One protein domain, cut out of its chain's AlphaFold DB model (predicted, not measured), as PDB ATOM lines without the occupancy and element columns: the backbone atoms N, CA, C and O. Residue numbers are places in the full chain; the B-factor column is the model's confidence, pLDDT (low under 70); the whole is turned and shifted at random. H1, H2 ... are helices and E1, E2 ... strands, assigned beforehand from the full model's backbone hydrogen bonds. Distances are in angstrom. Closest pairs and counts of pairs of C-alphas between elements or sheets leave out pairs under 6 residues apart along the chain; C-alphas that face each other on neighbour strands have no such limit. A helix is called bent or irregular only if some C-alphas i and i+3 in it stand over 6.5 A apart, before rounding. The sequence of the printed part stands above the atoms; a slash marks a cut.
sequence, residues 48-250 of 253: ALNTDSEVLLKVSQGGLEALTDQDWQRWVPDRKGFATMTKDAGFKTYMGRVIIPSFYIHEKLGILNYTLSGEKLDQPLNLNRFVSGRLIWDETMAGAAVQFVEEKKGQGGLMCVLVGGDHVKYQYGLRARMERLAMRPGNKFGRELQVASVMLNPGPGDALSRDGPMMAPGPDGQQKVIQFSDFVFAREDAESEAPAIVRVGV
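What this domain is: This is residues 48 to 250 of the 253 residues of a protein of Polarella glacialis (UniProt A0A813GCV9). One long helix, H5, runs through the middle; H4b, an arm of the bent helix H4, and H1 pack on its first part and H2 on its residues 136 to 143, while its last part and H6 cover one face of a strongly twisted sheet of four strands. Away from that sheet, the small hairpin E3 and E4 packs on the other arm of the bent helix, H4a. The 203 printed residues, with seven named helices and six named strands, run H1 H2 H3 H4 H5 E1 H6 E2 H7 E3 E4 E5 E6; the larger sheet has the order E1 E6 E2 E5 and is mixed, and E3 and E4 are antiparallel. The class is mixed, helices and strands, and the whole is compact and rounded, with a radius of gyration of the C-alphas of 16.9 A and spans of 46 by 43 by 37 A.

Where its parts are: Find C-alpha 53 at (-6.820, 45.771, 26.447); from there H1 runs over residues 53 to 62, 14.1 A. H2 follows at residues 69 to 75 and H3 at residues 79 to 85. Next look at H4, residues 89 to 108, assigned as one helix by its hydrogen bonds but bent: C-alphas 97 and 100 are 6.7 A apart. Its arms are H4a, residues 89 to 97, and H4b, residues 100 to 108, at a shallow tilt of 20 degrees. H5 starts at C-alpha 127, (-5.085, 30.847, 37.893), and reaches residue 151 after 36.0 A. Then come E1, residues 158 to 163, 16.0 A; H6, residues 174 to 182, 12.0 A; E2, residues 194 to 200, 19.3 A; and H7, residues 204 to 207. E3 is residues 214 to 217, E4 residues 223 to 226 and E5 residues 231 to 233. E6, residues 244 to 249, 16.2 A, ends at C-alpha 249, (19.702, 53.717, 30.737).

How they stand to each other: Begin at the hub, H5, which touches four helices. With residues 138 to 146 alone it touches H6, the same way at a steep tilt of 51 degrees; their closest C-alphas, of Ala 142 and Met 178, are 5.0 A apart. It touches H1 at Ser 60 and Arg 129, C-alphas 5.2 A apart, H2 at Trp 75 and Thr 140, 5.5 A, and H4b at Phe 103 and Leu 127, 6.7 A. H3 touches no helix. H5 and H6 on one face of the sheet make two layers, helices over strands; H6 runs along the strands, over E6 and E2, at a height over the sheet of 9.4 A. E1, H6 and E2 are a split strand-helix-strand unit, two strands running the same way with E6 between them, and its crossover is right-handed. Look across E1 and E6, antiparallel, for N 161 and O 246 within hydrogen-bond range at 2.8 A; across E6 and E2, also antiparallel, N 196 and O 247 are at 2.9 A. E2 and E5 are parallel, with N 233 and O 199 at 2.9 A. In the hairpin E3 and E4, N 224 and O 216 are at 2.8 A; the closest C-alphas of H4a and E3, of Gly 90 and Ala 216, are 4.5 A apart. H7 touches no helix and is not on the larger sheet. Every O i to N i+4 pair is within range in H1, H2, H3, H4b, H5 and H6, and 4 of 5 in H4a; H7 is too short for one.

The domain as a whole: The two C-alphas farthest apart, of Asp 69 and Glu 236, are 49.3 A apart. The printed part has no cut. The links H4 to H5, 18 residues, and H6 to E2, 11 residues, are long. The mean pLDDT of the printed part is 84.1; look for values under 70 at residues 207 to 211, 218 to 219 and 235 to 250.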
ATOM      1  N   ALA A  48       3.406  55.661  27.531       91.31
ATOM      2  CA  ALA A  48       2.506  54.593  27.945       91.31
ATOM      3  C   ALA A  48       3.128  53.245  27.569       91.31
ATOM      4  O   ALA A  48       3.357  52.981  26.392       91.31
ATOM      5  N   LEU A  49       3.403  52.410  28.570       91.69
ATOM      6  CA  LEU A  49       3.967  51.068  28.374       91.69
ATOM      7  C   LEU A  49       2.947  49.956  28.579       91.69
ATOM      8  O   LEU A  49       3.255  48.797  28.315       91.69
ATOM      9  N   ASN A  50       1.766  50.304  29.090       86.62
ATOM     10  CA  ASN A  50       0.758  49.330  29.464       86.62
ATOM     11  C   ASN A  50       0.324  48.482  28.257       86.62
ATOM     12  O   ASN A  50       0.416  48.910  27.105       86.62
ATOM     13  N   THR A  51      -0.150  47.276  28.534       88.50
ATOM     14  CA  THR A  51      -0.632  46.352  27.512       88.50
ATOM     15  C   THR A  51      -1.956  46.823  26.941       88.50
ATOM     16  O   THR A  51      -2.812  47.334  27.661       88.50
ATOM     17  N   ASP A  52      -2.146  46.606  25.645       87.88
ATOM     18  CA  ASP A  52      -3.434  46.834  25.007       87.88
ATOM     19  C   ASP A  52      -4.503  45.912  25.612       87.88
ATOM     20  O   ASP A  52      -4.316  44.697  25.737       87.88
ATOM     21  N   SER A  53      -5.646  46.497  25.963       88.00
ATOM     22  CA  SER A  53      -6.820  45.771  26.447       88.00
ATOM     23  C   SER A  53      -7.232  44.616  25.532       88.00
ATOM     24  O   SER A  53      -7.689  43.581  26.013       88.00
ATOM     25  N   GLU A  54      -7.033  44.754  24.215       90.31
ATOM     26  CA  GLU A  54      -7.425  43.736  23.241       90.31
ATOM     27  C   GLU A  54      -6.717  42.397  23.505       90.31
ATOM     28  O   GLU A  54      -7.357  41.343  23.548       90.31
ATOM     29  N   VAL A  55      -5.395  42.420  23.714       92.81
ATOM     30  CA  VAL A  55      -4.624  41.184  23.911       92.81
ATOM     31  C   VAL A  55      -4.865  40.593  25.297       92.81
ATOM     32  O   VAL A  55      -4.967  39.372  25.433       92.81
ATOM     33  N   LEU A  56      -5.038  41.436  26.320       92.44
ATOM     34  CA  LEU A  56      -5.373  40.968  27.663       92.44
ATOM     35  C   LEU A  56      -6.756  40.319  27.707       92.44
ATOM     36  O   LEU A  56      -6.907  39.287  28.362       92.44
ATOM     37  N   LEU A  57      -7.737  40.846  26.972       91.88
ATOM     38  CA  LEU A  57      -9.060  40.238  26.853       91.88
ATOM     39  C   LEU A  57      -8.995  38.866  26.164       91.88
ATOM     40  O   LEU A  57      -9.498  37.887  26.721       91.88
ATOM     41  N   LYS A  58      -8.309  38.763  25.013       94.44
ATOM     42  CA  LYS A  58      -8.110  37.484  24.297       94.44
ATOM     43  C   LYS A  58      -7.501  36.421  25.209       94.44
ATOM     44  O   LYS A  58      -8.002  35.299  25.290       94.44
ATOM     45  N   VAL A  59      -6.447  36.785  25.939       95.12
ATOM     46  CA  VAL A  59      -5.723  35.859  26.820       95.12
ATOM     47  C   VAL A  59      -6.520  35.525  28.077       95.12
ATOM     48  O   VAL A  59      -6.474  34.387  28.540       95.12
ATOM     49  N   SER A  60      -7.303  36.466  28.600       92.38
ATOM     50  CA  SER A  60      -8.199  36.225  29.736       92.38
ATOM     51  C   SER A  60      -9.285  35.200  29.399       92.38
ATOM     52  O   SER A  60      -9.596  34.338  30.217       92.38
ATOM     53  N   GLN A  61      -9.820  35.237  28.175       91.38
ATOM     54  CA  GLN A  61     -10.854  34.307  27.709       91.38
ATOM     55  C   GLN A  61     -10.263  32.953  27.281       91.38
ATOM     56  O   GLN A  61     -10.687  31.884  27.734       91.38
ATOM     57  N   GLY A  62      -9.251  32.988  26.414       92.56
ATOM     58  CA  GLY A  62      -8.772  31.814  25.687       92.56
ATOM     59  C   GLY A  62      -7.350  31.364  26.020       92.56
ATOM     60  O   GLY A  62      -6.955  30.283  25.590       92.56
ATOM     61  N   GLY A  63      -6.618  32.103  26.857       95.38
ATOM     62  CA  GLY A  63      -5.219  31.819  27.188       95.38
ATOM     63  C   GLY A  63      -4.268  32.229  26.081       95.38
ATOM     64  O   GLY A  63      -4.633  32.950  25.154       95.38
ATOM     65  N   LEU A  64      -3.029  31.749  26.173       95.56
ATOM     66  CA  LEU A  64      -2.025  31.991  25.137       95.56
ATOM     67  C   LEU A  64      -2.415  31.348  23.798       95.56
ATOM     68  O   LEU A  64      -1.982  31.810  22.747       95.56
ATOM     69  N   GLU A  65      -3.251  30.310  23.831       96.00
ATOM     70  CA  GLU A  65      -3.759  29.593  22.663       96.00
ATOM     71  C   GLU A  65      -4.740  30.426  21.826       96.00
ATOM     72  O   GLU A  65      -4.928  30.133  20.648       96.00
ATOM     73  N   ALA A  66      -5.343  31.473  22.399       96.06
ATOM     74  CA  ALA A  66      -6.206  32.396  21.658       96.06
ATOM     75  C   ALA A  66      -5.435  33.452  20.856       96.06
ATOM     76  O   ALA A  66      -6.040  34.179  20.068       96.06
ATOM     77  N   LEU A  67      -4.120  33.560  21.052       96.38
ATOM     78  CA  LEU A  67      -3.297  34.497  20.303       96.38
ATOM     79  C   LEU A  67      -3.009  33.957  18.904       96.38
ATOM     80  O   LEU A  67      -2.424  32.883  18.742       96.38
ATOM     81  N   THR A  68      -3.366  34.740  17.891       96.38
ATOM     82  CA  THR A  68      -2.978  34.482  16.500       96.38
ATOM     83  C   THR A  68      -1.488  34.754  16.292       96.38
ATOM     84  O   THR A  68      -0.851  35.442  17.091       96.38
ATOM     85  N   ASP A  69      -0.906  34.279  15.188       95.62
ATOM     86  CA  ASP A  69       0.490  34.612  14.867       95.62
ATOM     87  C   ASP A  69       0.707  36.128  14.712       95.62
ATOM     88  O   ASP A  69       1.766  36.636  15.085       95.62
ATOM     89  N   GLN A  70      -0.311  36.868  14.253       95.06
ATOM     90  CA  GLN A  70      -0.270  38.329  14.201       95.06
ATOM     91  C   GLN A  70      -0.238  38.948  15.606       95.06
ATOM     92  O   GLN A  70       0.522  39.890  15.836       95.06
ATOM     93  N   ASP A  71      -1.011  38.413  16.556       95.06
ATOM     94  CA  ASP A  71      -0.968  38.864  17.951       95.06
ATOM     95  C   ASP A  71       0.407  38.594  18.574       95.06
ATOM     96  O   ASP A  71       0.986  39.483  19.202       95.06
ATOM     97  N   TRP A  72       0.964  37.394  18.357       94.75
ATOM     98  CA  TRP A  72       2.315  37.048  18.808       94.75
ATOM     99  C   TRP A  72       3.356  38.008  18.234       94.75
ATOM    100  O   TRP A  72       4.180  38.524  18.983       94.75
ATOM    101  N   GLN A  73       3.303  38.291  16.932       91.94
ATOM    102  CA  GLN A  73       4.236  39.213  16.288       91.94
ATOM    103  C   GLN A  73       4.108  40.646  16.823       91.94
ATOM    104  O   GLN A  73       5.119  41.333  16.968       91.94
ATOM    105  N   ARG A  74       2.881  41.097  17.114       92.06
ATOM    106  CA  ARG A  74       2.608  42.456  17.593       92.06
ATOM    107  C   ARG A  74       3.022  42.662  19.049       92.06
ATOM    108  O   ARG A  74       3.582  43.706  19.366       92.06
ATOM    109  N   TRP A  75       2.739  41.698  19.925       92.81
ATOM    110  CA  TRP A  75       2.833  41.891  21.378       92.81
ATOM    111  C   TRP A  75       3.982  41.144  22.046       92.81
ATOM    112  O   TRP A  75       4.449  41.562  23.104       92.81
ATOM    113  N   VAL A  76       4.471  40.061  21.442       93.81
ATOM    114  CA  VAL A  76       5.519  39.214  22.022       93.81
ATOM    115  C   VAL A  76       6.650  39.058  21.013       93.81
ATOM    116  O   VAL A  76       6.773  38.041  20.321       93.81
ATOM    117  N   PRO A  77       7.516  40.072  20.905       87.94
ATOM    118  CA  PRO A  77       8.399  40.175  19.760       87.94
ATOM    119  C   PRO A  77       9.539  39.129  19.801       87.94
ATOM    120  O   PRO A  77      10.164  38.861  18.778       87.94
ATOM    121  N   ASP A  78       9.773  38.457  20.938       93.12
ATOM    122  CA  ASP A  78      10.601  37.245  21.031       93.12
ATOM    123  C   ASP A  78       9.839  36.068  21.647       93.12
ATOM    124  O   ASP A  78      10.006  35.716  22.818       93.12
ATOM    125  N   ARG A  79       9.024  35.423  20.807       93.44
ATOM    126  CA  ARG A  79       8.257  34.215  21.146       93.44
ATOM    127  C   ARG A  79       9.137  33.072  21.660       93.44
ATOM    128  O   ARG A  79       8.733  32.356  22.575       93.44
ATOM    129  N   LYS A  80      10.343  32.892  21.105       93.38
ATOM    130  CA  LYS A  80      11.252  31.816  21.532       93.38
ATOM    131  C   LYS A  80      11.775  32.078  22.941       93.38
ATOM    132  O   LYS A  80      11.726  31.174  23.775       93.38
ATOM    133  N   GLY A  81      12.266  33.281  23.210       93.31
ATOM    134  CA  GLY A  81      12.752  33.661  24.531       93.31
ATOM    135  C   GLY A  81      11.644  33.688  25.577       93.31
ATOM    136  O   GLY A  81      11.852  33.176  26.674       93.31
ATOM    137  N   PHE A  82      10.447  34.158  25.210       94.31
ATOM    138  CA  PHE A  82       9.251  34.101  26.052       94.31
ATOM    139  C   PHE A  82       8.962  32.663  26.510       94.31
ATOM    140  O   PHE A  82       8.845  32.403  27.704       94.31
ATOM    141  N   ALA A  83       8.937  31.705  25.576       93.44
ATOM    142  CA  ALA A  83       8.699  30.294  25.886       93.44
ATOM    143  C   ALA A  83       9.889  29.597  26.574       93.44
ATOM    144  O   ALA A  83       9.713  28.606  27.278       93.44
ATOM    145  N   THR A  84      11.117  30.065  26.349       92.06
ATOM    146  CA  THR A  84      12.314  29.471  26.967       92.06
ATOM    147  C   THR A  84      12.457  29.907  28.421       92.06
ATOM    148  O   THR A  84      12.823  29.086  29.255       92.06
ATOM    149  N   MET A  85      12.093  31.151  28.748       89.88
ATOM    150  CA  MET A  85      12.128  31.677  30.114       89.88
ATOM    151  C   MET A  85      11.320  30.810  31.086       89.88
ATOM    152  O   MET A  85      11.762  30.568  32.204       89.88
ATOM    153  N   THR A  86      10.179  30.262  30.654       88.75
ATOM    154  CA  THR A  86       9.337  29.418  31.517       88.75
ATOM    155  C   THR A  86       9.957  28.056  31.844       88.75
ATOM    156  O   THR A  86       9.448  27.347  32.708       88.75
ATOM    157  N   LYS A  87      11.024  27.663  31.137       88.12
ATOM    158  CA  LYS A  87      11.777  26.421  31.369       88.12
ATOM    159  C   LYS A  87      12.950  26.618  32.323       88.12
ATOM    160  O   LYS A  87      13.570  25.635  32.719       88.12
ATOM    161  N   ASP A  88      13.270  27.863  32.660       85.00
ATOM    162  CA  ASP A  88      14.335  28.162  33.598       85.00
ATOM    163  C   ASP A  88      13.978  27.649  35.001       85.00
ATOM    164  O   ASP A  88      12.840  27.775  35.466       85.00
ATOM    165  N   ALA A  89      14.950  27.053  35.689       77.69
ATOM    166  CA  ALA A  89      14.721  26.433  36.987       77.69
ATOM    167  C   ALA A  89      14.247  27.438  38.053       77.69
ATOM    168  O   ALA A  89      13.436  27.079  38.910       77.69
ATOM    169  N   GLY A  90      14.687  28.698  37.987       81.12
ATOM    170  CA  GLY A  90      14.225  29.743  38.900       81.12
ATOM    171  C   GLY A  90      12.842  30.301  38.554       81.12
ATOM    172  O   GLY A  90      12.190  30.878  39.427       81.12
ATOM    173  N   PHE A  91      12.324  30.059  37.343       87.12
ATOM    174  CA  PHE A  91      10.993  30.528  36.947       87.12
ATOM    175  C   PHE A  91       9.883  29.879  37.779       87.12
ATOM    176  O   PHE A  91       8.928  30.546  38.174       87.12
ATOM    177  N   LYS A  92      10.015  28.593  38.134       85.69
ATOM    178  CA  LYS A  92       9.062  27.922  39.038       85.69
ATOM    179  C   LYS A  92       9.013  28.605  40.409       85.69
ATOM    180  O   LYS A  92       7.938  28.764  40.986       85.69
ATOM    181  N   THR A  93      10.167  29.031  40.916       83.81
ATOM    182  CA  THR A  93      10.256  29.758  42.184       83.81
ATOM    183  C   THR A  93       9.647  31.157  42.058       83.81
ATOM    184  O   THR A  93       8.888  31.558  42.937       83.81
ATOM    185  N   TYR A  94       9.878  31.862  40.945       87.38
ATOM    186  CA  TYR A  94       9.221  33.140  40.642       87.38
ATOM    187  C   TYR A  94       7.693  33.007  40.606       87.38
ATOM    188  O   TYR A  94       6.987  33.771  41.262       87.38
ATOM    189  N   MET A  95       7.175  31.983  39.925       90.50
ATOM    190  CA  MET A  95       5.744  31.673  39.889       90.50
ATOM    191  C   MET A  95       5.163  31.491  41.294       90.50
ATOM    192  O   MET A  95       4.147  32.100  41.620       90.50
ATOM    193  N   GLY A  96       5.818  30.679  42.131       88.00
ATOM    194  CA  GLY A  96       5.367  30.390  43.493       88.00
ATOM    195  C   GLY A  96       5.463  31.572  44.459       88.00
ATOM    196  O   GLY A  96       4.670  31.645  45.392       88.00
ATOM    197  N   ARG A  97       6.409  32.496  44.247       84.19
ATOM    198  CA  ARG A  97       6.674  33.616  45.167       84.19
ATOM    199  C   ARG A  97       6.052  34.943  44.750       84.19
ATOM    200  O   ARG A  97       5.836  35.784  45.613       84.19
ATOM    201  N   VAL A  98       5.782  35.136  43.461       87.62
ATOM    202  CA  VAL A  98       5.280  36.407  42.920       87.62
ATOM    203  C   VAL A  98       3.894  36.226  42.322       87.62
ATOM    204  O   VAL A  98       2.925  36.773  42.838       87.62
ATOM    205  N   ILE A  99       3.763  35.425  41.264       92.06
ATOM    206  CA  ILE A  99       2.525  35.401  40.469       92.06
ATOM    207  C   ILE A  99       1.376  34.695  41.206       92.06
ATOM    208  O   ILE A  99       0.267  35.223  41.248       92.06
ATOM    209  N   ILE A 100       1.620  33.525  41.806       93.00
ATOM    210  CA  ILE A 100       0.576  32.755  42.504       93.00
ATOM    211  C   ILE A 100       0.065  33.487  43.762       93.00
ATOM    212  O   ILE A 100      -1.152  33.578  43.928       93.00
ATOM    213  N   PRO A 101       0.919  34.056  44.637       90.38
ATOM    214  CA  PRO A 101       0.440  34.874  45.749       90.38
ATOM    215  C   PRO A 101      -0.365  36.091  45.284       90.38
ATOM    216  O   PRO A 101      -1.420  36.365  45.854       90.38
ATOM    217  N   SER A 102       0.081  36.762  44.214       89.00
ATOM    218  CA  SER A 102      -0.643  37.885  43.606       89.00
ATOM    219  C   SER A 102      -2.056  37.464  43.188       89.00
ATOM    220  O   SER A 102      -3.020  38.124  43.569       89.00
ATOM    221  N   PHE A 103      -2.213  36.308  42.527       93.12
ATOM    222  CA  PHE A 103      -3.527  35.750  42.179       93.12
ATOM    223  C   PHE A 103      -4.452  35.607  43.397       93.12
ATOM    224  O   PHE A 103      -5.575  36.105  43.371       93.12
ATOM    225  N   TYR A 104      -3.986  34.984  44.483       93.06
ATOM    226  CA  TYR A 104      -4.818  34.775  45.675       93.06
ATOM    227  C   TYR A 104      -5.158  36.073  46.416       93.06
ATOM    228  O   TYR A 104      -6.202  36.159  47.062       93.06
ATOM    229  N   ILE A 105      -4.303  37.097  46.337       88.31
ATOM    230  CA  ILE A 105      -4.639  38.437  46.840       88.31
ATOM    231  C   ILE A 105      -5.769  39.037  45.993       88.31
ATOM    232  O   ILE A 105      -6.763  39.492  46.553       88.31
ATOM    233  N   HIS A 106      -5.673  38.967  44.662       88.06
ATOM    234  CA  HIS A 106      -6.716  39.468  43.759       88.06
ATOM    235  C   HIS A 106      -8.045  38.713  43.933       88.06
ATOM    236  O   HIS A 106      -9.113  39.323  43.876       88.06
ATOM    237  N   GLU A 107      -7.991  37.403  44.187       90.31
ATOM    238  CA  GLU A 107      -9.164  36.587  44.515       90.31
ATOM    239  C   GLU A 107      -9.840  37.082  45.797       90.31
ATOM    240  O   GLU A 107     -11.038  37.363  45.793       90.31
ATOM    241  N   LYS A 108      -9.066  37.273  46.874       89.75
ATOM    242  CA  LYS A 108      -9.575  37.781  48.160       89.75
ATOM    243  C   LYS A 108     -10.166  39.183  48.058       89.75
ATOM    244  O   LYS A 108     -11.123  39.485  48.764       89.75
ATOM    245  N   LEU A 109      -9.601  40.028  47.197       85.38
ATOM    246  CA  LEU A 109     -10.097  41.378  46.930       85.38
ATOM    247  C   LEU A 109     -11.312  41.397  45.982       85.38
ATOM    248  O   LEU A 109     -11.905  42.453  45.784       85.38
ATOM    249  N   GLY A 110     -11.700  40.261  45.390       86.31
ATOM    250  CA  GLY A 110     -12.863  40.163  44.501       86.31
ATOM    251  C   GLY A 110     -12.673  40.806  43.120       86.31
ATOM    252  O   GLY A 110     -13.651  41.023  42.402       86.31
ATOM    253  N   ILE A 111     -11.429  41.092  42.725       85.62
ATOM    254  CA  ILE A 111     -11.096  41.830  41.492       85.62
ATOM    255  C   ILE A 111     -10.790  40.923  40.290       85.62
ATOM    256  O   ILE A 111     -10.514  41.414  39.202       85.62
ATOM    257  N   LEU A 112     -10.917  39.600  40.437       90.06
ATOM    258  CA  LEU A 112     -10.746  38.640  39.335       90.06
ATOM    259  C   LEU A 112     -11.915  38.609  38.335       90.06
ATOM    260  O   LEU A 112     -11.837  37.906  37.334       90.06
ATOM    261  N   ASN A 113     -12.986  39.371  38.581       88.62
ATOM    262  CA  ASN A 113     -14.115  39.532  37.652       88.62
ATOM    263  C   ASN A 113     -13.809  40.464  36.468       88.62
ATOM    264  O   ASN A 113     -14.679  40.699  35.629       88.62
ATOM    265  N   TYR A 114     -12.597  41.011  36.419       86.25
ATOM    266  CA  TYR A 114     -12.130  41.902  35.372       86.25
ATOM    267  C   TYR A 114     -10.832  41.359  34.766       86.25
ATOM    268  O   TYR A 114     -10.080  40.631  35.419       86.25
ATOM    269  N   THR A 115     -10.555  41.709  33.513       82.31
ATOM    270  CA  THR A 115      -9.224  41.558  32.927       82.31
ATOM    271  C   THR A 115      -8.225  42.412  33.707       82.31
ATOM    272  O   THR A 115      -8.582  43.342  34.433       82.31
ATOM    273  N   LEU A 116      -6.940  42.151  33.482       78.19
ATOM    274  CA  LEU A 116      -5.847  42.961  34.025       78.19
ATOM    275  C   LEU A 116      -5.877  44.432  33.538       78.19
ATOM    276  O   LEU A 116      -5.224  45.280  34.135       78.19
ATOM    277  N   SER A 117      -6.655  44.732  32.491       74.50
ATOM    278  CA  SER A 117      -6.911  46.072  31.940       74.50
ATOM    279  C   SER A 117      -8.291  46.651  32.291       74.50
ATOM    280  O   SER A 117      -8.624  47.731  31.812       74.50
ATOM    281  N   GLY A 118      -9.086  45.970  33.129       78.75
ATOM    282  CA  GLY A 118     -10.349  46.494  33.667       78.75
ATOM    283  C   GLY A 118     -11.621  46.146  32.880       78.75
ATOM    284  O   GLY A 118     -12.701  46.638  33.208       78.75
ATOM    285  N   GLU A 119     -11.560  45.284  31.861       83.81
ATOM    286  CA  GLU A 119     -12.762  44.789  31.178       83.81
ATOM    287  C   GLU A 119     -13.479  43.727  32.009       83.81
ATOM    288  O   GLU A 119     -12.865  42.761  32.446       83.81
ATOM    289  N   LYS A 120     -14.798  43.851  32.175       86.19
ATOM    290  CA  LYS A 120     -15.598  42.844  32.880       86.19
ATOM    291  C   LYS A 120     -15.582  41.503  32.135       86.19
ATOM    292  O   LYS A 120     -15.773  41.461  30.922       86.19
ATOM    293  N   LEU A 121     -15.417  40.419  32.885       86.94
ATOM    294  CA  LEU A 121     -15.460  39.044  32.398       86.94
ATOM    295  C   LEU A 121     -16.777  38.360  32.782       86.94
ATOM    296  O   LEU A 121     -17.392  38.690  33.797       86.94
ATOM    297  N   ASP A 122     -17.180  37.369  31.985       86.94
ATOM    298  CA  ASP A 122     -18.366  36.545  32.268       86.94
ATOM    299  C   ASP A 122     -18.153  35.615  33.469       86.94
ATOM    300  O   ASP A 122     -19.100  35.245  34.162       86.94
ATOM    301  N   GLN A 123     -16.900  35.227  33.707       87.94
ATOM    302  CA  GLN A 123     -16.478  34.390  34.824       87.94
ATOM    303  C   GLN A 123     -15.175  34.941  35.416       87.94
ATOM    304  O   GLN A 123     -14.365  35.493  34.664       87.94
ATOM    305  N   PRO A 124     -14.938  34.767  36.730       90.88
ATOM    306  CA  PRO A 124     -13.674  35.147  37.339       90.88
ATOM    307  C   PRO A 124     -12.483  34.481  36.638       90.88
ATOM    308  O   PRO A 124     -12.549  33.307  36.261       90.88
ATOM    309  N   LEU A 125     -11.370  35.206  36.508       93.31
ATOM    310  CA  LEU A 125     -10.108  34.635  36.046       93.31
ATOM    311  C   LEU A 125      -9.724  33.444  36.927       93.31
ATOM    312  O   LEU A 125      -9.576  33.574  38.138       93.31
ATOM    313  N   ASN A 126      -9.492  32.289  36.309       94.88
ATOM    314  CA  ASN A 126      -8.788  31.201  36.979       94.88
ATOM    315  C   ASN A 126      -7.272  31.451  36.958       94.88
ATOM    316  O   ASN A 126      -6.771  32.272  36.181       94.88
ATOM    317  N   LEU A 127      -6.532  30.693  37.771       95.50
ATOM    318  CA  LEU A 127      -5.085  30.847  37.893       95.50
ATOM    319  C   LEU A 127      -4.367  30.773  36.538       95.50
ATOM    320  O   LEU A 127      -3.522  31.613  36.257       95.50
ATOM    321  N   ASN A 128      -4.721  29.828  35.662       95.56
ATOM    322  CA  ASN A 128      -4.052  29.683  34.365       95.56
ATOM    323  C   ASN A 128      -4.224  30.934  33.491       95.56
ATOM    324  O   ASN A 128      -3.249  31.411  32.913       95.56
ATOM    325  N   ARG A 129      -5.438  31.497  33.427       95.31
ATOM    326  CA  ARG A 129      -5.720  32.728  32.667       95.31
ATOM    327  C   ARG A 129      -5.038  33.946  33.277       95.31
ATOM    328  O   ARG A 129      -4.447  34.732  32.540       95.31
ATOM    329  N   PHE A 130      -5.035  34.054  34.605       94.81
ATOM    330  CA  PHE A 130      -4.299  35.100  35.315       94.81
ATOM    331  C   PHE A 130      -2.799  35.044  35.003       94.81
ATOM    332  O   PHE A 130      -2.199  36.058  34.659       94.81
ATOM    333  N   VAL A 131      -2.200  33.850  35.052       95.25
ATOM    334  CA  VAL A 131      -0.787  33.640  34.716       95.25
ATOM    335  C   VAL A 131      -0.515  34.019  33.264       95.25
ATOM    336  O   VAL A 131       0.408  34.788  33.011       95.25
ATOM    337  N   SER A 132      -1.312  33.535  32.306       95.44
ATOM    338  CA  SER A 132      -1.137  33.897  30.893       95.44
ATOM    339  C   SER A 132      -1.214  35.411  30.685       95.44
ATOM    340  O   SER A 132      -0.335  35.980  30.037       95.44
ATOM    341  N   GLY A 133      -2.217  36.065  31.280       94.56
ATOM    342  CA  GLY A 133      -2.380  37.515  31.221       94.56
ATOM    343  C   GLY A 133      -1.180  38.243  31.819       94.56
ATOM    344  O   GLY A 133      -0.626  39.135  31.185       94.56
ATOM    345  N   ARG A 134      -0.702  37.806  32.989       93.31
ATOM    346  CA  ARG A 134       0.451  38.409  33.659       93.31
ATOM    347  C   ARG A 134       1.740  38.280  32.849       93.31
ATOM    348  O   ARG A 134       2.506  39.235  32.759       93.31
ATOM    349  N   LEU A 135       1.983  37.121  32.235       94.62
ATOM    350  CA  LEU A 135       3.181  36.920  31.422       94.62
ATOM    351  C   LEU A 135       3.173  37.773  30.155       94.62
ATOM    352  O   LEU A 135       4.238  38.260  29.776       94.62
ATOM    353  N   ILE A 136       2.009  37.941  29.520       95.31
ATOM    354  CA  ILE A 136       1.837  38.842  28.375       95.31
ATOM    355  C   ILE A 136       2.005  40.291  28.816       95.31
ATOM    356  O   ILE A 136       2.718  41.032  28.149       95.31
ATOM    357  N   TRP A 137       1.444  40.665  29.966       94.00
ATOM    358  CA  TRP A 137       1.550  42.019  30.493       94.00
ATOM    359  C   TRP A 137       3.006  42.456  30.679       94.00
ATOM    360  O   TRP A 137       3.447  43.467  30.127       94.00
ATOM    361  N   ASP A 138       3.786  41.639  31.388       94.38
ATOM    362  CA  ASP A 138       5.207  41.906  31.612       94.38
ATOM    363  C   ASP A 138       5.999  41.944  30.292       94.38
ATOM    364  O   ASP A 138       6.918  42.750  30.137       94.38
ATOM    365  N   GLU A 139       5.648  41.082  29.331       95.12
ATOM    366  CA  GLU A 139       6.309  41.017  28.025       95.12
ATOM    367  C   GLU A 139       6.059  42.266  27.186       95.12
ATOM    368  O   GLU A 139       7.006  42.828  26.634       95.12
ATOM    369  N   THR A 140       4.808  42.727  27.099       94.56
ATOM    370  CA  THR A 140       4.476  43.892  26.277       94.56
ATOM    371  C   THR A 140       5.050  45.168  26.879       94.56
ATOM    372  O   THR A 140       5.551  46.004  26.132       94.56
ATOM    373  N   MET A 141       5.034  45.308  28.214       94.31
ATOM    374  CA  MET A 141       5.657  46.452  28.891       94.31
ATOM    375  C   MET A 141       7.160  46.502  28.612       94.31
ATOM    376  O   MET A 141       7.691  47.550  28.238       94.31
ATOM    377  N   ALA A 142       7.846  45.361  28.740       94.50
ATOM    378  CA  ALA A 142       9.271  45.265  28.444       94.50
ATOM    379  C   ALA A 142       9.571  45.547  26.962       94.50
ATOM    380  O   ALA A 142      10.516  46.273  26.653       94.50
ATOM    381  N   GLY A 143       8.750  45.022  26.047       93.69
ATOM    382  CA  GLY A 143       8.853  45.265  24.608       93.69
ATOM    383  C   GLY A 143       8.709  46.737  24.245       93.69
ATOM    384  O   GLY A 143       9.580  47.277  23.565       93.69
ATOM    385  N   ALA A 144       7.665  47.396  24.750       93.44
ATOM    386  CA  ALA A 144       7.425  48.816  24.519       93.44
ATOM    387  C   ALA A 144       8.572  49.686  25.059       93.44
ATOM    388  O   ALA A 144       9.003  50.623  24.390       93.44
ATOM    389  N   ALA A 145       9.107  49.355  26.239       93.75
ATOM    390  CA  ALA A 145      10.207  50.104  26.836       93.75
ATOM    391  C   ALA A 145      11.511  49.951  26.036       93.75
ATOM    392  O   ALA A 145      12.158  50.949  25.721       93.75
ATOM    393  N   VAL A 146      11.877  48.720  25.653       92.75
ATOM    394  CA  VAL A 146      13.072  48.472  24.827       92.75
ATOM    395  C   VAL A 146      12.938  49.136  23.458       92.75
ATOM    396  O   VAL A 146      13.870  49.811  23.029       92.75
ATOM    397  N   GLN A 147      11.779  49.008  22.805       91.06
ATOM    398  CA  GLN A 147      11.519  49.655  21.518       91.06
ATOM    399  C   GLN A 147      11.658  51.178  21.624       91.06
ATOM    400  O   GLN A 147      12.340  51.792  20.807       91.06
ATOM    401  N   PHE A 148      11.050  51.793  22.640       91.56
ATOM    402  CA  PHE A 148      11.117  53.240  22.820       91.56
ATOM    403  C   PHE A 148      12.557  53.726  23.003       91.56
ATOM    404  O   PHE A 148      12.979  54.685  22.354       91.56
ATOM    405  N   VAL A 149      13.329  53.065  23.870       89.75
ATOM    406  CA  VAL A 149      14.727  53.441  24.113       89.75
ATOM    407  C   VAL A 149      15.546  53.240  22.834       89.75
ATOM    408  O   VAL A 149      16.363  54.094  22.494       89.75
ATOM    409  N   GLU A 150      15.269  52.191  22.054       87.69
ATOM    410  CA  GLU A 150      15.946  51.898  20.782       87.69
ATOM    411  C   GLU A 150      15.693  52.967  19.715       87.69
ATOM    412  O   GLU A 150      16.627  53.417  19.044       87.69
ATOM    413  N   GLU A 151      14.448  53.427  19.584       88.81
ATOM    414  CA  GLU A 151      14.063  54.533  18.698       88.81
ATOM    415  C   GLU A 151      14.757  55.853  19.070       88.81
ATOM    416  O   GLU A 151      14.913  56.739  18.225       88.81
ATOM    417  N   LYS A 152      15.184  55.989  20.330       86.94
ATOM    418  CA  LYS A 152      15.894  57.154  20.870       86.94
ATOM    419  C   LYS A 152      17.398  56.938  21.029       86.94
ATOM    420  O   LYS A 152      18.084  57.842  21.509       86.94
ATOM    421  N   LYS A 153      17.936  55.791  20.596       82.12
ATOM    422  CA  LYS A 153      19.371  55.500  20.701       82.12
ATOM    423  C   LYS A 153      20.194  56.620  20.051       82.12
ATOM    424  O   LYS A 153      19.893  57.063  18.943       82.12
ATOM    425  N   GLY A 154      21.239  57.066  20.748       80.12
ATOM    426  CA  GLY A 154      22.123  58.154  20.312       80.12
ATOM    427  C   GLY A 154      21.682  59.557  20.742       80.12
ATOM    428  O   GLY A 154      22.440  60.498  20.549       80.12
ATOM    429  N   GLN A 155      20.500  59.710  21.350       84.38
ATOM    430  CA  GLN A 155      20.060  60.984  21.945       84.38
ATOM    431  C   GLN A 155      20.463  61.115  23.423       84.38
ATOM    432  O   GLN A 155      20.277  62.177  24.013       84.38
ATOM    433  N   GLY A 156      21.018  60.047  24.008       77.12
ATOM    434  CA  GLY A 156      21.267  59.936  25.444       77.12
ATOM    435  C   GLY A 156      19.971  59.882  26.258       77.12
ATOM    436  O   GLY A 156      18.871  60.104  25.744       77.12
ATOM    437  N   GLY A 157      20.097  59.570  27.544       82.75
ATOM    438  CA  GLY A 157      19.004  59.707  28.501       82.75
ATOM    439  C   GLY A 157      18.667  58.451  29.295       82.75
ATOM    440  O   GLY A 157      19.111  57.335  29.018       82.75
ATOM    441  N   LEU A 158      17.839  58.682  30.310       88.44
ATOM    442  CA  LEU A 158      17.368  57.691  31.262       88.44
ATOM    443  C   LEU A 158      15.849  57.580  31.160       88.44
ATOM    444  O   LEU A 158      15.133  58.570  31.318       88.44
ATOM    445  N   MET A 159      15.356  56.367  30.955       91.62
ATOM    446  CA  MET A 159      13.941  56.057  31.077       91.62
ATOM    447  C   MET A 159      13.666  55.478  32.468       91.62
ATOM    448  O   MET A 159      14.265  54.485  32.877       91.62
ATOM    449  N   CYS A 160      12.739  56.100  33.195       92.75
ATOM    450  CA  CYS A 160      12.218  55.595  34.462       92.75
ATOM    451  C   CYS A 160      10.827  54.998  34.223       92.75
ATOM    452  O   CYS A 160       9.903  55.703  33.824       92.75
ATOM    453  N   VAL A 161      10.685  53.701  34.468       92.56
ATOM    454  CA  VAL A 161       9.450  52.935  34.307       92.56
ATOM    455  C   VAL A 161       8.822  52.726  35.679       92.56
ATOM    456  O   VAL A 161       9.427  52.091  36.536       92.56
ATOM    457  N   LEU A 162       7.617  53.253  35.882       89.69
ATOM    458  CA  LEU A 162       6.855  53.116  37.124       89.69
ATOM    459  C   LEU A 162       5.822  51.998  36.988       89.69
ATOM    460  O   LEU A 162       4.954  52.073  36.120       89.69
ATOM    461  N   VAL A 163       5.912  50.974  37.835       88.69
ATOM    462  CA  VAL A 163       5.048  49.781  37.789       88.69
ATOM    463  C   VAL A 163       4.776  49.227  39.188       88.69
ATOM    464  O   VAL A 163       5.493  49.534  40.135       88.69
ATOM    465  N   GLY A 164       3.756  48.379  39.339       85.50
ATOM    466  CA  GLY A 164       3.533  47.656  40.596       85.50
ATOM    467  C   GLY A 164       4.727  46.762  40.963       85.50
ATOM    468  O   GLY A 164       5.361  46.180  40.082       85.50
ATOM    469  N   GLY A 165       5.027  46.627  42.259       84.31
ATOM    470  CA  GLY A 165       6.225  45.922  42.738       84.31
ATOM    471  C   GLY A 165       6.360  44.489  42.214       84.31
ATOM    472  O   GLY A 165       7.446  44.072  41.816       84.31
ATOM    473  N   ASP A 166       5.256  43.746  42.105       86.56
ATOM    474  CA  ASP A 166       5.291  42.372  41.596       86.56
ATOM    475  C   ASP A 166       5.857  42.277  40.165       86.56
ATOM    476  O   ASP A 166       6.347  41.220  39.782       86.56
ATOM    477  N   HIS A 167       5.796  43.341  39.356       89.44
ATOM    478  CA  HIS A 167       6.328  43.356  37.987       89.44
ATOM    479  C   HIS A 167       7.859  43.410  37.935       89.44
ATOM    480  O   HIS A 167       8.443  43.188  36.875       89.44
ATOM    481  N   VAL A 168       8.520  43.725  39.050       85.94
ATOM    482  CA  VAL A 168       9.979  43.915  39.109       85.94
ATOM    483  C   VAL A 168      10.658  43.033  40.148       85.94
ATOM    484  O   VAL A 168      11.874  42.872  40.086       85.94
ATOM    485  N   LYS A 169       9.884  42.461  41.080       81.31
ATOM    486  CA  LYS A 169      10.371  41.540  42.107       81.31
ATOM    487  C   LYS A 169      11.037  40.327  41.463       81.31
ATOM    488  O   LYS A 169      10.385  39.556  40.759       81.31
ATOM    489  N   TYR A 170      12.299  40.107  41.821       78.62
ATOM    490  CA  TYR A 170      13.103  38.960  41.398       78.62
ATOM    491  C   TYR A 170      13.336  38.886  39.868       78.62
ATOM    492  O   TYR A 170      12.688  39.540  39.051       78.62
ATOM    493  N   GLN A 171      14.305  38.072  39.446       78.19
ATOM    494  CA  GLN A 171      14.884  38.079  38.088       78.19
ATOM    495  C   GLN A 171      14.021  37.480  36.944       78.19
ATOM    496  O   GLN A 171      14.556  36.838  36.048       78.19
ATOM    497  N   TYR A 172      12.703  37.701  36.900       86.31
ATOM    498  CA  TYR A 172      11.838  37.218  35.793       86.31
ATOM    499  C   TYR A 172      10.718  38.188  35.374       86.31
ATOM    500  O   TYR A 172       9.997  37.930  34.403       86.31
ATOM    501  N   GLY A 173      10.578  39.307  36.088       89.12
ATOM    502  CA  GLY A 173       9.685  40.403  35.720       89.12
ATOM    503  C   GLY A 173      10.228  41.253  34.564       89.12
ATOM    504  O   GLY A 173      10.979  40.781  33.705       89.12
ATOM    505  N   LEU A 174       9.876  42.539  34.551       91.69
ATOM    506  CA  LEU A 174      10.247  43.488  33.496       91.69
ATOM    507  C   LEU A 174      11.751  43.529  33.245       91.69
ATOM    508  O   LEU A 174      12.159  43.459  32.091       91.69
ATOM    509  N   ARG A 175      12.576  43.590  34.298       89.94
ATOM    510  CA  ARG A 175      14.034  43.719  34.156       89.94
ATOM    511  C   ARG A 175      14.628  42.628  33.258       89.94
ATOM    512  O   ARG A 175      15.215  42.943  32.227       89.94
ATOM    513  N   ALA A 176      14.417  41.358  33.604       89.88
ATOM    514  CA  ALA A 176      14.976  40.228  32.859       89.88
ATOM    515  C   ALA A 176      14.443  40.154  31.418       89.88
ATOM    516  O   ALA A 176      15.158  39.779  30.487       89.88
ATOM    517  N   ARG A 177      13.180  40.547  31.209       93.56
ATOM    518  CA  ARG A 177      12.580  40.612  29.871       93.56
ATOM    519  C   ARG A 177      13.197  41.720  29.039       93.56
ATOM    520  O   ARG A 177      13.537  41.470  27.892       93.56
ATOM    521  N   MET A 178      13.393  42.907  29.604       93.25
ATOM    522  CA  MET A 178      14.043  44.018  28.914       93.25
ATOM    523  C   MET A 178      15.479  43.672  28.517       93.25
ATOM    524  O   MET A 178      15.850  43.869  27.363       93.25
ATOM    525  N   GLU A 179      16.253  43.079  29.429       91.25
ATOM    526  CA  GLU A 179      17.616  42.610  29.148       91.25
ATOM    527  C   GLU A 179      17.633  41.573  28.017       91.25
ATOM    528  O   GLU A 179      18.399  41.698  27.061       91.25
ATOM    529  N   ARG A 180      16.736  40.578  28.062       92.62
ATOM    530  CA  ARG A 180      16.604  39.585  26.985       92.62
ATOM    531  C   ARG A 180      16.229  40.231  25.653       92.62
ATOM    532  O   ARG A 180      16.813  39.897  24.624       92.62
ATOM    533  N   LEU A 181      15.240  41.123  25.655       93.44
ATOM    534  CA  LEU A 181      14.723  41.760  24.446       93.44
ATOM    535  C   LEU A 181      15.765  42.680  23.792       93.44
ATOM    536  O   LEU A 181      15.843  42.713  22.565       93.44
ATOM    537  N   ALA A 182      16.601  43.355  24.586       91.31
ATOM    538  CA  ALA A 182      17.710  44.180  24.101       91.31
ATOM    539  C   ALA A 182      18.823  43.367  23.416       91.31
ATOM    540  O   ALA A 182      19.511  43.869  22.528       91.31
ATOM    541  N   MET A 183      18.966  42.092  23.789       90.19
ATOM    542  CA  MET A 183      19.947  41.156  23.224       90.19
ATOM    543  C   MET A 183      19.469  40.445  21.950       90.19
ATOM    544  O   MET A 183      20.195  39.616  21.396       90.19
ATOM    545  N   ARG A 184      18.246  40.716  21.480       87.94
ATOM    546  CA  ARG A 184      17.698  40.042  20.299       87.94
ATOM    547  C   ARG A 184      18.456  40.410  19.024       87.94
ATOM    548  O   ARG A 184      18.826  41.571  18.847       87.94
ATOM    549  N   PRO A 185      18.596  39.464  18.076       79.56
ATOM    550  CA  PRO A 185      19.092  39.777  16.742       79.56
ATOM    551  C   PRO A 185      18.273  40.903  16.100       79.56
ATOM    552  O   PRO A 185      17.043  40.841  16.077       79.56
ATOM    553  N   GLY A 186      18.962  41.920  15.584       77.44
ATOM    554  CA  GLY A 186      18.343  43.092  14.961       77.44
ATOM    555  C   GLY A 186      18.064  44.260  15.908       77.44
ATOM    556  O   GLY A 186      17.765  45.340  15.410       77.44
ATOM    557  N   ASN A 187      18.207  44.084  17.229       78.56
ATOM    558  CA  ASN A 187      18.153  45.205  18.162       78.56
ATOM    559  C   ASN A 187      19.482  45.983  18.147       78.56
ATOM    560  O   ASN A 187      20.561  45.387  18.092       78.56
ATOM    561  N   LYS A 188      19.419  47.314  18.206       75.50
ATOM    562  CA  LYS A 188      20.596  48.191  18.150       75.50
ATOM    563  C   LYS A 188      21.423  48.206  19.434       75.50
ATOM    564  O   LYS A 188      22.549  48.689  19.369       75.50
ATOM    565  N   PHE A 189      20.915  47.761  20.584       77.62
ATOM    566  CA  PHE A 189      21.659  47.844  21.852       77.62
ATOM    567  C   PHE A 189      22.656  46.711  22.071       77.62
ATOM    568  O   PHE A 189      23.807  46.961  22.430       77.62
ATOM    569  N   GLY A 190      22.209  45.461  21.940       75.69
ATOM    570  CA  GLY A 190      22.960  44.338  22.493       75.69
ATOM    571  C   GLY A 190      23.224  44.545  23.991       75.69
ATOM    572  O   GLY A 190      22.308  44.852  24.752       75.69
ATOM    573  N   ARG A 191      24.490  44.408  24.411       73.75
ATOM    574  CA  ARG A 191      24.914  44.533  25.822       73.75
ATOM    575  C   ARG A 191      25.002  45.975  26.330       73.75
ATOM    576  O   ARG A 191      25.331  46.173  27.493       73.75
ATOM    577  N   GLU A 192      24.762  46.963  25.473       80.19
ATOM    578  CA  GLU A 192      24.855  48.369  25.864       80.19
ATOM    579  C   GLU A 192      23.694  48.794  26.767       80.19
ATOM    580  O   GLU A 192      23.891  49.658  27.608       80.19
ATOM    581  N   LEU A 193      22.499  48.197  26.644       85.75
ATOM    582  CA  LEU A 193      21.364  48.595  27.481       85.75
ATOM    583  C   LEU A 193      21.596  48.194  28.941       85.75
ATOM    584  O   LEU A 193      21.733  47.010  29.250       85.75
ATOM    585  N   GLN A 194      21.560  49.172  29.844       86.69
ATOM    586  CA  GLN A 194      21.638  48.929  31.281       86.69
ATOM    587  C   GLN A 194      20.249  49.030  31.903       86.69
ATOM    588  O   GLN A 194      19.555  50.038  31.751       86.69
ATOM    589  N   VAL A 195      19.846  47.984  32.624       89.50
ATOM    590  CA  VAL A 195      18.547  47.917  33.296       89.50
ATOM    591  C   VAL A 195      18.759  47.623  34.773       89.50
ATOM    592  O   VAL A 195      19.393  46.633  35.128       89.50
ATOM    593  N   ALA A 196      18.201  48.472  35.631       88.88
ATOM    594  CA  ALA A 196      18.242  48.312  37.078       88.88
ATOM    595  C   ALA A 196      16.839  48.439  37.673       88.88
ATOM    596  O   ALA A 196      16.044  49.284  37.267       88.88
ATOM    597  N   SER A 197      16.543  47.614  38.666       89.38
ATOM    598  CA  SER A 197      15.295  47.637  39.425       89.38
ATOM    599  C   SER A 197      15.493  48.325  40.776       89.38
ATOM    600  O   SER A 197      16.410  48.001  41.530       89.38
ATOM    601  N   VAL A 198      14.619  49.282  41.089       87.62
ATOM    602  CA  VAL A 198      14.609  50.011  42.359       87.62
ATOM    603  C   VAL A 198      13.247  49.841  43.014       87.62
ATOM    604  O   VAL A 198      12.218  50.230  42.459       87.62
ATOM    605  N   MET A 199      13.246  49.288  44.221       84.62
ATOM    606  CA  MET A 199      12.032  49.158  45.018       84.62
ATOM    607  C   MET A 199      11.870  50.372  45.921       84.62
ATOM    608  O   MET A 199      12.772  50.705  46.693       84.62
ATOM    609  N   LEU A 200      10.722  51.036  45.789       84.25
ATOM    610  CA  LEU A 200      10.364  52.197  46.590       84.25
ATOM    611  C   LEU A 200       9.564  51.737  47.799       84.25
ATOM    612  O   LEU A 200       8.472  51.201  47.657       84.25
ATOM    613  N   ASN A 201      10.139  51.956  48.974       80.62
ATOM    614  CA  ASN A 201       9.563  51.640  50.267       80.62
ATOM    615  C   ASN A 201       8.980  50.213  50.380       80.62
ATOM    616  O   ASN A 201       7.803  50.052  50.700       80.62
ATOM    617  N   PRO A 202       9.771  49.161  50.091       80.75
ATOM    618  CA  PRO A 202       9.295  47.791  50.234       80.75
ATOM    619  C   PRO A 202       9.009  47.468  51.705       80.75
ATOM    620  O   PRO A 202       9.825  47.763  52.581       80.75
ATOM    621  N   GLY A 203       7.889  46.796  51.975       75.12
ATOM    622  CA  GLY A 203       7.621  46.240  53.295       75.12
ATOM    623  C   GLY A 203       8.520  45.027  53.592       75.12
ATOM    624  O   GLY A 203       9.081  44.416  52.675       75.12
ATOM    625  N   PRO A 204       8.628  44.590  54.862       71.44
ATOM    626  CA  PRO A 204       9.407  43.399  55.218       71.44
ATOM    627  C   PRO A 204       8.994  42.139  54.443       71.44
ATOM    628  O   PRO A 204       9.849  41.340  54.072       71.44
ATOM    629  N   GLY A 205       7.695  41.987  54.154       70.44
ATOM    630  CA  GLY A 205       7.167  40.873  53.361       70.44
ATOM    631  C   GLY A 205       7.502  40.942  51.866       70.44
ATOM    632  O   GLY A 205       7.473  39.909  51.197       70.44
ATOM    633  N   ASP A 206       7.849  42.122  51.345       70.69
ATOM    634  CA  ASP A 206       8.294  42.298  49.959       70.69
ATOM    635  C   ASP A 206       9.770  41.928  49.788       70.69
ATOM    636  O   ASP A 206      10.133  41.300  48.792       70.69
ATOM    637  N   ALA A 207      10.608  42.312  50.759       63.31
ATOM    638  CA  ALA A 207      12.059  42.129  50.718       63.31
ATOM    639  C   ALA A 207      12.515  40.732  51.181       63.31
ATOM    640  O   ALA A 207      13.536  40.226  50.711       63.31
ATOM    641  N   LEU A 208      11.771  40.093  52.092       61.44
ATOM    642  CA  LEU A 208      12.067  38.760  52.619       61.44
ATOM    643  C   LEU A 208      10.788  37.920  52.640       61.44
ATOM    644  O   LEU A 208       9.880  38.162  53.436       61.44
ATOM    645  N   SER A 209      10.718  36.890  51.790       59.19
ATOM    646  CA  SER A 209       9.638  35.908  51.924       59.19
ATOM    647  C   SER A 209       9.840  35.094  53.209       59.19
ATOM    648  O   SER A 209      10.971  34.858  53.642       59.19
ATOM    649  N   ARG A 210       8.740  34.627  53.815       60.62
ATOM    650  CA  ARG A 210       8.770  33.771  55.020       60.62
ATOM    651  C   ARG A 210       9.620  32.501  54.851       60.62
ATOM    652  O   ARG A 210      10.066  31.938  55.844       60.62
ATOM    653  N   ASP A 211       9.884  32.104  53.609       67.06
ATOM    654  CA  ASP A 211      10.618  30.894  53.231       67.06
ATOM    655  C   ASP A 211      12.100  31.169  52.888       67.06
ATOM    656  O   ASP A 211      12.738  30.384  52.183       67.06
ATOM    657  N   GLY A 212      12.655  32.304  53.333       70.50
ATOM    658  CA  GLY A 212      14.057  32.683  53.116       70.50
ATOM    659  C   GLY A 212      14.338  33.280  51.727       70.50
ATOM    660  O   GLY A 212      13.404  33.540  50.965       70.50
ATOM    661  N   PRO A 213      15.611  33.529  51.357       72.81
ATOM    662  CA  PRO A 213      15.962  34.128  50.069       72.81
ATOM    663  C   PRO A 213      15.496  33.261  48.893       72.81
ATOM    664  O   PRO A 213      15.457  32.032  48.977       72.81
ATOM    665  N   MET A 214      15.128  33.899  47.782       78.00
ATOM    666  CA  MET A 214      14.813  33.164  46.559       78.00
ATOM    667  C   MET A 214      16.106  32.566  46.011       78.00
ATOM    668  O   MET A 214      17.084  33.284  45.842       78.00
ATOM    669  N   MET A 215      16.105  31.265  45.729       78.88
ATOM    670  CA  MET A 215      17.263  30.564  45.173       78.88
ATOM    671  C   MET A 215      16.944  30.066  43.765       78.88
ATOM    672  O   MET A 215      15.840  29.568  43.515       78.88
ATOM    673  N   ALA A 216      17.908  30.184  42.859       74.62
ATOM    674  CA  ALA A 216      17.864  29.541  41.553       74.62
ATOM    675  C   ALA A 216      19.243  28.972  41.184       74.62
ATOM    676  O   ALA A 216      20.262  29.512  41.627       74.62
ATOM    677  N   PRO A 217      19.311  27.906  40.370       72.38
ATOM    678  CA  PRO A 217      20.577  27.415  39.839       72.38
ATOM    679  C   PRO A 217      21.270  28.489  38.994       72.38
ATOM    680  O   PRO A 217      20.676  29.055  38.079       72.38
ATOM    681  N   GLY A 218      22.536  28.759  39.292       69.19
ATOM    682  CA  GLY A 218      23.409  29.566  38.458       69.19
ATOM    683  C   GLY A 218      23.891  28.803  37.217       69.19
ATOM    684  O   GLY A 218      23.694  27.590  37.113       69.19
ATOM    685  N   PRO A 219      24.589  29.482  36.286       64.06
ATOM    686  CA  PRO A 219      25.173  28.850  35.094       64.06
ATOM    687  C   PRO A 219      26.174  27.723  35.405       64.06
ATOM    688  O   PRO A 219      26.438  26.871  34.566       64.06
ATOM    689  N   ASP A 220      26.732  27.737  36.614       77.75
ATOM    690  CA  ASP A 220      27.662  26.762  37.193       77.75
ATOM    691  C   ASP A 220      26.949  25.612  37.935       77.75
ATOM    692  O   ASP A 220      27.602  24.748  38.516       77.75
ATOM    693  N   GLY A 221      25.611  25.599  37.947       74.81
ATOM    694  CA  GLY A 221      24.789  24.630  38.673       74.81
ATOM    695  C   GLY A 221      24.696  24.878  40.183       74.81
ATOM    696  O   GLY A 221      23.932  24.187  40.860       74.81
ATOM    697  N   GLN A 222      25.420  25.862  40.730       82.00
ATOM    698  CA  GLN A 222      25.337  26.210  42.150       82.00
ATOM    699  C   GLN A 222      24.101  27.063  42.427       82.00
ATOM    700  O   GLN A 222      23.723  27.909  41.623       82.00
ATOM    701  N   GLN A 223      23.470  26.876  43.585       81.38
ATOM    702  CA  GLN A 223      22.343  27.716  43.989       81.38
ATOM    703  C   GLN A 223      22.825  29.148  44.251       81.38
ATOM    704  O   GLN A 223      23.718  29.368  45.067       81.38
ATOM    705  N   LYS A 224      22.212  30.125  43.581       80.38
ATOM    706  CA  LYS A 224      22.464  31.555  43.773       80.38
ATOM    707  C   LYS A 224      21.237  32.228  44.358       80.38
ATOM    708  O   LYS A 224      20.107  31.903  43.994       80.38
ATOM    709  N   VAL A 225      21.485  33.177  45.256       79.88
ATOM    710  CA  VAL A 225      20.445  34.063  45.777       79.88
ATOM    711  C   VAL A 225      19.999  34.985  44.650       79.88
ATOM    712  O   VAL A 225      20.800  35.731  44.086       79.88
ATOM    713  N   ILE A 226      18.712  34.941  44.340       79.38
ATOM    714  CA  ILE A 226      18.056  35.880  43.446       79.38
ATOM    715  C   ILE A 226      17.655  37.091  44.275       79.38
ATOM    716  O   ILE A 226      16.782  37.009  45.141       79.38
ATOM    717  N   GLN A 227      18.324  38.208  44.002       77.69
ATOM    718  CA  GLN A 227      18.009  39.487  44.625       77.69
ATOM    719  C   GLN A 227      16.579  39.899  44.272       77.69
ATOM    720  O   GLN A 227      16.133  39.717  43.135       77.69
ATOM    721  N   PHE A 228      15.860  40.438  45.253       79.19
ATOM    722  CA  PHE A 228      14.479  40.877  45.058       79.19
ATOM    723  C   PHE A 228      14.404  42.162  44.211       79.19
ATOM    724  O   PHE A 228      13.483  42.301  43.408       79.19
ATOM    725  N   SER A 229      15.402  43.043  44.340       83.69
ATOM    726  CA  SER A 229      15.674  44.204  43.487       83.69
ATOM    727  C   SER A 229      17.173  44.525  43.504       83.69
ATOM    728  O   SER A 229      17.902  44.029  44.364       83.69
ATOM    729  N   ASP A 230      17.645  45.347  42.564       83.50
ATOM    730  CA  ASP A 230      19.051  45.783  42.537       83.50
ATOM    731  C   ASP A 230      19.324  46.851  43.603       83.50
ATOM    732  O   ASP A 230      20.388  46.876  44.216       83.50
ATOM    733  N   PHE A 231      18.334  47.713  43.849       83.75
ATOM    734  CA  PHE A 231      18.396  48.760  44.864       83.75
ATOM    735  C   PHE A 231      17.086  48.865  45.644       83.75
ATOM    736  O   PHE A 231      16.004  48.530  45.147       83.75
ATOM    737  N   VAL A 232      17.190  49.394  46.860       80.19
ATOM    738  CA  VAL A 232      16.059  49.745  47.717       80.19
ATOM    739  C   VAL A 232      16.169  51.210  48.094       80.19
ATOM    740  O   VAL A 232      17.233  51.675  48.496       80.19
ATOM    741  N   PHE A 233      15.054  51.921  47.989       81.31
ATOM    742  CA  PHE A 233      14.901  53.253  48.544       81.31
ATOM    743  C   PHE A 233      13.846  53.191  49.646       81.31
ATOM    744  O   PHE A 233      12.678  52.956  49.351       81.31
ATOM    745  N   ALA A 234      14.245  53.371  50.903       74.75
ATOM    746  CA  ALA A 234      13.334  53.396  52.045       74.75
ATOM    747  C   ALA A 234      13.168  54.831  52.552       74.75
ATOM    748  O   ALA A 234      14.141  55.587  52.602       74.75
ATOM    749  N   ARG A 235      11.941  55.198  52.932       68.31
ATOM    750  CA  ARG A 235      11.657  56.449  53.645       68.31
ATOM    751  C   ARG A 235      11.377  56.101  55.106       68.31
ATOM    752  O   ARG A 235      10.805  55.055  55.385       68.31
ATOM    753  N   GLU A 236      11.804  56.959  56.025       56.00
ATOM    754  CA  GLU A 236      11.787  56.693  57.472       56.00
ATOM    755  C   GLU A 236      10.367  56.545  58.070       56.00
ATOM    756  O   GLU A 236      10.224  56.078  59.194       56.00
ATOM    757  N   ASP A 237       9.310  56.889  57.324       58.47
ATOM    758  CA  ASP A 237       7.933  57.050  57.821       58.47
ATOM    759  C   ASP A 237       6.836  56.338  56.996       58.47
ATOM    760  O   ASP A 237       5.657  56.661  57.137       58.47
ATOM    761  N   ALA A 238       7.166  55.403  56.106       50.28
ATOM    762  CA  ALA A 238       6.229  55.041  55.045       50.28
ATOM    763  C   ALA A 238       5.456  53.721  55.270       50.28
ATOM    764  O   ALA A 238       5.970  52.618  55.090       50.28
ATOM    765  N   GLU A 239       4.159  53.870  55.562       46.25
ATOM    766  CA  GLU A 239       3.111  52.833  55.502       46.25
ATOM    767  C   GLU A 239       2.551  52.591  54.073       46.25
ATOM    768  O   GLU A 239       1.554  51.893  53.917       46.25
ATOM    769  N   SER A 240       3.128  53.156  52.999       49.53
ATOM    770  CA  SER A 240       2.488  53.140  51.663       49.53
ATOM    771  C   SER A 240       3.043  52.102  50.673       49.53
ATOM    772  O   SER A 240       4.247  52.097  50.400       49.53
ATOM    773  N   GLU A 241       2.139  51.350  50.030       49.34
ATOM    774  CA  GLU A 241       2.355  50.429  48.892       49.34
ATOM    775  C   GLU A 241       2.595  51.172  47.552       49.34
ATOM    776  O   GLU A 241       1.814  51.081  46.602       49.34
ATOM    777  N   ALA A 242       3.658  51.974  47.467       45.59
ATOM    778  CA  ALA A 242       3.953  52.792  46.286       45.59
ATOM    779  C   ALA A 242       4.603  51.992  45.124       45.59
ATOM    780  O   ALA A 242       5.280  50.987  45.354       45.59
ATOM    781  N   PRO A 243       4.434  52.436  43.859       45.53
ATOM    782  CA  PRO A 243       4.963  51.748  42.677       45.53
ATOM    783  C   PRO A 243       6.501  51.710  42.641       45.53
ATOM    784  O   PRO A 243       7.181  52.652  43.038       45.53
ATOM    785  N   ALA A 244       7.056  50.624  42.108       56.56
ATOM    786  CA  ALA A 244       8.485  50.429  41.896       56.56
ATOM    787  C   ALA A 244       8.991  51.150  40.634       56.56
ATOM    788  O   ALA A 244       8.252  51.296  39.657       56.56
ATOM    789  N   ILE A 245      10.267  51.562  40.635       57.38
ATOM    790  CA  ILE A 245      10.926  52.182  39.476       57.38
ATOM    791  C   ILE A 245      11.904  51.186  38.853       57.38
ATOM    792  O   ILE A 245      12.895  50.813  39.476       57.38
ATOM    793  N   VAL A 246      11.708  50.828  37.585       60.09
ATOM    794  CA  VAL A 246      12.785  50.264  36.757       60.09
ATOM    795  C   VAL A 246      13.474  51.407  36.029       60.09
ATOM    796  O   VAL A 246      12.834  52.214  35.362       60.09
ATOM    797  N   ARG A 247      14.793  51.490  36.153       67.75
ATOM    798  CA  ARG A 247      15.633  52.420  35.405       67.75
ATOM    799  C   ARG A 247      16.214  51.711  34.198       67.75
ATOM    800  O   ARG A 247      16.770  50.624  34.322       67.75
ATOM    801  N   VAL A 248      16.085  52.344  33.043       64.38
ATOM    802  CA  VAL A 248      16.546  51.836  31.756       64.38
ATOM    803  C   VAL A 248      17.403  52.935  31.148       64.38
ATOM    804  O   VAL A 248      16.890  53.975  30.735       64.38
ATOM    805  N   GLY A 249      18.717  52.743  31.189       57.44
ATOM    806  CA  GLY A 249      19.702  53.717  30.737       57.44
ATOM    807  C   GLY A 249      20.432  53.238  29.488       57.44
ATOM    808  O   GLY A 249      20.726  52.049  29.342       57.44
ATOM    809  N   VAL A 250      20.750  54.180  28.604       53.91
ATOM    810  CA  VAL A 250      21.815  54.002  27.611       53.91
ATOM    811  C   VAL A 250      23.090  54.569  28.247       53.91
ATOM    812  O   VAL A 250      23.001  55.650  28.827       53.91
TER     813      VAL A 250